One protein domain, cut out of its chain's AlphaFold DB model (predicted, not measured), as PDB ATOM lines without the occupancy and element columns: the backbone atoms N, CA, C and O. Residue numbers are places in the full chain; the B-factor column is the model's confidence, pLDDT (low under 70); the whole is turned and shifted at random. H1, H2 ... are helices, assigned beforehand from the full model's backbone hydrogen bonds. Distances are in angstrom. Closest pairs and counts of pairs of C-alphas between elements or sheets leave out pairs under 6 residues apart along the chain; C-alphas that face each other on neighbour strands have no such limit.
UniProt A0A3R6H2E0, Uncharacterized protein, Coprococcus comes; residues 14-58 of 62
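Overview. This is residues 14 to 58 of the 62 residues of an uncharacterized protein of Coprococcus comes (UniProt A0A3R6H2E0). Picture a loose, open ring: H2 makes one long side, H1 meets it near its first residues in a corner, and the unnamed stretch of residues 14 to 27 bows round from near the last residues of H2 to the start of H1, leaving the middle empty. Residues 17 to 30, of which 28 to 30 belong to H1, stand free. The printed part has 45 residues with two named helices, H1 then H2, and no named strand; the class is all helix, though under half of the residues, 22 of 45, are in named elements. The whole is loose, with a radius of gyration of the C-alphas of 12.1 A, and elongated, spanning 33 by 21 by 14 A.

Arrangement. Begin with H2, residues 43 to 54, the longest helix. From it look to H1, residues 28 to 37: the two are close but not clearly touching, with 2 pairs of C-alphas within 8 A. Their closest C-alphas are those of Leu 34 and Ile 43, 6.8 A apart. Their lines stand at a steep tilt of 69 degrees, only just short of about perpendicular, and they run opposite ways. In H1 and H2 every O i to N i+4 pair is within hydrogen-bond range.

Along the chain. Find C-alpha 43 at (35.815, 42.054, 18.799); from there H2 runs 16.4 A to C-alpha 54 at (41.437, 27.196, 23.044). Go back to C-alpha 28 at (48.194, 44.595, 16.871), where H1 begins; it runs 14.5 A to C-alpha 37.

Size, cuts and confidence. The C-alphas farthest apart are those of Asp 36 and Ala 58, 34.3 A, while those of Asn 14 and Ala 58 are 11.0 A apart. The printed part has no cut, and the link from H1 to H2, 5 residues, is tight. The mean pLDDT of the printed part is 85.6; look for values under 70 at residues 14 to 15 and 56 to 58.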
ATOM      1  N   ASN A  14      43.017  21.159  20.343       62.19
ATOM      2  CA  ASN A  14      42.882  22.616  20.268       62.19
ATOM      3  C   ASN A  14      43.766  23.353  21.285       62.19
ATOM      4  O   ASN A  14      43.837  24.580  21.252       62.19
ATOM      5  N   ARG A  15      44.452  22.635  22.193       68.69
ATOM      6  CA  ARG A  15      45.409  23.267  23.104       68.69
ATOM      7  C   ARG A  15      46.630  23.726  22.318       68.69
ATOM      8  O   ARG A  15      47.410  22.906  21.837       68.69
ATOM      9  N   LEU A  16      46.836  25.035  22.258       73.06
ATOM     10  CA  LEU A  16      48.107  25.582  21.809       73.06
ATOM     11  C   LEU A  16      49.202  25.148  22.793       73.06
ATOM     12  O   LEU A  16      49.033  25.261  24.010       73.06
ATOM     13  N   ASN A  17      50.328  24.649  22.278       74.06
ATOM     14  CA  ASN A  17      51.493  24.281  23.089       74.06
ATOM     15  C   ASN A  17      52.288  25.534  23.502       74.06
ATOM     16  O   ASN A  17      53.470  25.673  23.196       74.06
ATOM     17  N   VAL A  18      51.600  26.487  24.126       77.25
ATOM     18  CA  VAL A  18      52.144  27.759  24.599       77.25
ATOM     19  C   VAL A  18      51.613  28.024  26.002       77.25
ATOM     20  O   VAL A  18      50.437  27.795  26.293       77.25
ATOM     21  N   ASN A  19      52.492  28.483  26.890       81.19
ATOM     22  CA  ASN A  19      52.091  28.913  28.223       81.19
ATOM     23  C   ASN A  19      51.462  30.306  28.145       81.19
ATOM     24  O   ASN A  19      51.905  31.147  27.362       81.19
ATOM     25  N   TYR A  20      50.445  30.551  28.969       82.38
ATOM     26  CA  TYR A  20      49.864  31.881  29.097       82.38
ATOM     27  C   TYR A  20      50.916  32.859  29.637       82.38
ATOM     28  O   TYR A  20      51.536  32.588  30.666       82.38
ATOM     29  N   ASN A  21      51.110  33.980  28.941       86.75
ATOM     30  CA  ASN A  21      52.020  35.046  29.341       86.75
ATOM     31  C   ASN A  21      51.222  36.346  29.564       86.75
ATOM     32  O   ASN A  21      50.756  36.923  28.579       86.75
ATOM     33  N   PRO A  22      51.072  36.824  30.814       88.62
ATOM     34  CA  PRO A  22      50.367  38.076  31.098       88.62
ATOM     35  C   PRO A  22      51.124  39.319  30.605       88.62
ATOM     36  O   PRO A  22      50.513  40.367  30.429       88.62
ATOM     37  N   GLU A  23      52.430  39.209  30.349       94.69
ATOM     38  CA  GLU A  23      53.281  40.289  29.831       94.69
ATOM     39  C   GLU A  23      53.385  40.268  28.296       94.69
ATOM     40  O   GLU A  23      54.213  40.966  27.708       94.69
ATOM     41  N   ALA A  24      52.578  39.441  27.621       89.81
ATOM     42  CA  ALA A  24      52.575  39.387  26.167       89.81
ATOM     43  C   ALA A  24      52.194  40.758  25.570       89.81
ATOM     44  O   ALA A  24      51.255  41.401  26.048       89.81
ATOM     45  N   PRO A  25      52.883  41.209  24.505       93.62
ATOM     46  CA  PRO A  25      52.533  42.454  23.840       93.62
ATOM     47  C   PRO A  25      51.137  42.364  23.218       93.62
ATOM     48  O   PRO A  25      50.651  41.286  22.861       93.62
ATOM     49  N   LYS A  26      50.494  43.523  23.043       90.88
ATOM     50  CA  LYS A  26      49.180  43.601  22.402       90.88
ATOM     51  C   LYS A  26      49.261  43.036  20.971       90.88
ATOM     52  O   LYS A  26      50.167  43.410  20.226       90.88
ATOM     53  N   PRO A  27      48.325  42.170  20.544       91.88
ATOM     54  CA  PRO A  27      48.390  41.540  19.229       91.88
ATOM     55  C   PRO A  27      47.847  42.483  18.138       91.88
ATOM     56  O   PRO A  27      46.735  42.311  17.640       91.88
ATOM     57  N   GLU A  28      48.622  43.508  17.772       94.94
ATOM     58  CA  GLU A  28      48.194  44.595  16.871       94.94
ATOM     59  C   GLU A  28      47.777  44.108  15.479       94.94
ATOM     60  O   GLU A  28      46.730  44.510  14.973       94.94
ATOM     61  N   MET A  29      48.546  43.193  14.881       93.88
ATOM     62  CA  MET A  29      48.235  42.639  13.557       93.88
ATOM     63  C   MET A  29      46.938  41.825  13.547       93.88
ATOM     64  O   MET A  29      46.152  41.929  12.610       93.88
ATOM     65  N   TRP A  30      46.696  41.045  14.603       90.88
ATOM     66  CA  TRP A  30      45.458  40.279  14.761       90.88
ATOM     67  C   TRP A  30      44.250  41.201  14.942       90.88
ATOM     68  O   TRP A  30      43.220  41.010  14.303       90.88
ATOM     69  N   LEU A  31      44.389  42.240  15.769       92.94
ATOM     70  CA  LEU A  31      43.330  43.223  15.983       92.94
ATOM     71  C   LEU A  31      43.015  44.017  14.717       92.94
ATOM     72  O   LEU A  31      41.846  44.262  14.448       92.94
ATOM     73  N   LYS A  32      44.031  44.390  13.927       94.69
ATOM     74  CA  LYS A  32      43.821  45.041  12.630       94.69
ATOM     75  C   LYS A  32      42.989  44.156  11.703       94.69
ATOM     76  O   LYS A  32      42.006  44.626  11.152       94.69
ATOM     77  N   TYR A  33      43.343  42.876  11.602       93.88
ATOM     78  CA  TYR A  33      42.583  41.918  10.801       93.88
ATOM     79  C   TYR A  33      41.125  41.794  11.269       93.88
ATOM     80  O   TYR A  33      40.222  41.799  10.444       93.88
ATOM     81  N   LEU A  34      40.878  41.726  12.581       93.81
ATOM     82  CA  LEU A  34      39.509  41.655  13.101       93.81
ATOM     83  C   LEU A  34      38.698  42.916  12.793       93.81
ATOM     84  O   LEU A  34      37.551  42.789  12.389       93.81
ATOM     85  N   LYS A  35      39.291  44.108  12.915       93.81
ATOM     86  CA  LYS A  35      38.622  45.375  12.572       93.81
ATOM     87  C   LYS A  35      38.220  45.472  11.100       93.81
ATOM     88  O   LYS A  35      37.244  46.136  10.786       93.81
ATOM     89  N   ASP A  36      38.964  44.816  10.211       94.88
ATOM     90  CA  ASP A  36      38.626  44.762   8.784       94.88
ATOM     91  C   ASP A  36      37.484  43.761   8.491       94.88
ATOM     92  O   ASP A  36      36.901  43.797   7.408       94.88
ATOM     93  N   LEU A  37      37.174  42.849   9.425       94.75
ATOM     94  CA  LEU A  37      36.185  41.777   9.253       94.75
ATOM     95  C   LEU A  37      34.879  42.001  10.021       94.75
ATOM     96  O   LEU A  37      33.841  41.504   9.583       94.75
ATOM     97  N   VAL A  38      34.935  42.659  11.179       94.38
ATOM     98  CA  VAL A  38      33.800  42.823  12.096       94.38
ATOM     99  C   VAL A  38      33.756  44.226  12.687       94.38
ATOM    100  O   VAL A  38      34.774  44.918  12.746       94.38
ATOM    101  N   GLU A  39      32.579  44.616  13.173       95.50
ATOM    102  CA  GLU A  39      32.407  45.855  13.927       95.50
ATOM    103  C   GLU A  39      33.256  45.828  15.206       95.50
ATOM    104  O   GLU A  39      33.442  44.784  15.840       95.50
ATOM    105  N   GLU A  40      33.786  46.985  15.612       92.44
ATOM    106  CA  GLU A  40      34.705  47.050  16.757       92.44
ATOM    107  C   GLU A  40      34.069  46.554  18.067       92.44
ATOM    108  O   GLU A  40      34.773  46.028  18.933       92.44
ATOM    109  N   GLU A  41      32.748  46.686  18.196       94.69
ATOM    110  CA  GLU A  41      31.969  46.228  19.349       94.69
ATOM    111  C   GLU A  41      31.896  44.699  19.481       94.69
ATOM    112  O   GLU A  41      31.777  44.194  20.598       94.69
ATOM    113  N   ASP A  42      32.063  43.957  18.381       94.75
ATOM    114  CA  ASP A  42      32.001  42.490  18.365       94.75
ATOM    115  C   ASP A  42      33.349  41.822  18.685       94.75
ATOM    116  O   ASP A  42      33.408  40.637  19.038       94.75
ATOM    117  N   ILE A  43      34.453  42.570  18.593       93.69
ATOM    118  CA  ILE A  43      35.815  42.054  18.799       93.69
ATOM    119  C   ILE A  43      35.986  41.358  20.164       93.69
ATOM    120  O   ILE A  43      36.525  40.244  20.175       93.69
ATOM    121  N   PRO A  44      35.543  41.929  21.308       93.50
ATOM    122  CA  PRO A  44      35.675  41.274  22.610       93.50
ATOM    123  C   PRO A  44      34.955  39.922  22.662       93.50
ATOM    124  O   PRO A  44      35.525  38.935  23.124       93.50
ATOM    125  N   THR A  45      33.747  39.842  22.099       93.50
ATOM    126  CA  THR A  45      32.936  38.617  22.063       93.50
ATOM    127  C   THR A  45      33.636  37.499  21.287       93.50
ATOM    128  O   THR A  45      33.686  36.354  21.738       93.50
ATOM    129  N   ILE A  46      34.237  37.820  20.137       92.12
ATOM    130  CA  ILE A  46      34.995  36.848  19.332       92.12
ATOM    131  C   ILE A  46      36.243  36.375  20.079       92.12
ATOM    132  O   ILE A  46      36.561  35.183  20.063       92.12
ATOM    133  N   GLN A  47      36.953  37.287  20.747       90.12
ATOM    134  CA  GLN A  47      38.130  36.936  21.541       90.12
ATOM    135  C   GLN A  47      37.779  35.997  22.700       90.12
ATOM    136  O   GLN A  47      38.495  35.020  22.921       90.12
ATOM    137  N   GLU A  48      36.663  36.236  23.390       89.12
ATOM    138  CA  GLU A  48      36.160  35.340  24.433       89.12
ATOM    139  C   GLU A  48      35.777  33.971  23.870       89.12
ATOM    140  O   GLU A  48      36.211  32.944  24.396       89.12
ATOM    141  N   TYR A  49      35.024  33.938  22.766       89.25
ATOM    142  CA  TYR A  49      34.623  32.695  22.107       89.25
ATOM    143  C   TYR A  49      35.834  31.843  21.702       89.25
ATOM    144  O   TYR A  49      35.902  30.654  22.026       89.25
ATOM    145  N   LEU A  50      36.833  32.455  21.057       86.69
ATOM    146  CA  LEU A  50      38.093  31.788  20.718       86.69
ATOM    147  C   LEU A  50      38.845  31.338  21.975       86.69
ATOM    148  O   LEU A  50      39.376  30.230  22.001       86.69
ATOM    149  N   GLY A  51      38.843  32.150  23.034       83.81
ATOM    150  CA  GLY A  51      39.378  31.775  24.341       83.81
ATOM    151  C   GLY A  51      38.767  30.471  24.859       83.81
ATOM    152  O   GLY A  51      39.503  29.547  25.202       83.81
ATOM    153  N   TYR A  52      37.440  30.336  24.828       83.00
ATOM    154  CA  TYR A  52      36.759  29.101  25.227       83.00
ATOM    155  C   TYR A  52      37.125  27.898  24.353       83.00
ATOM    156  O   TYR A  52      37.301  26.800  24.882       83.00
ATOM    157  N   LEU A  53      37.283  28.086  23.040       80.94
ATOM    158  CA  LEU A  53      37.696  27.010  22.130       80.94
ATOM    159  C   LEU A  53      39.136  26.535  22.378       80.94
ATOM    160  O   LEU A  53      39.446  25.359  22.163       80.94
ATOM    161  N   LEU A  54      40.010  27.444  22.816       77.62
ATOM    162  CA  LEU A  54      41.437  27.196  23.044       77.62
ATOM    163  C   LEU A  54      41.749  26.738  24.476       77.62
ATOM    164  O   LEU A  54      42.778  26.094  24.713       77.62
ATOM    165  N   ILE A  55      40.856  27.002  25.437       72.44
ATOM    166  CA  ILE A  55      40.918  26.430  26.784       72.44
ATOM    167  C   ILE A  55      40.528  24.951  26.696       72.44
ATOM    168  O   ILE A  55      39.387  24.530  26.874       72.44
ATOM    169  N   CYS A  56      41.529  24.116  26.448       58.44
ATOM    170  CA  CYS A  56      41.409  22.676  26.581       58.44
ATOM    171  C   CYS A  56      41.250  22.303  28.067       58.44
ATOM    172  O   CYS A  56      42.240  22.061  28.763       58.44
ATOM    173  N   ARG A  57      40.012  22.206  28.571       54.03
ATOM    174  CA  ARG A  57      39.752  21.527  29.851       54.03
ATOM    175  C   ARG A  57      39.871  20.014  29.669       54.03
ATOM    176  O   ARG A  57      38.882  19.298  29.561       54.03
ATOM    177  N   ALA A  58      41.102  19.508  29.711       49.31
ATOM    178  CA  ALA A  58      41.318  18.164  30.222       49.31
ATOM    179  C   ALA A  58      41.107  18.242  31.738       49.31
ATOM    180  O   ALA A  58      42.032  18.536  32.493       49.31
TER     181      ALA A  58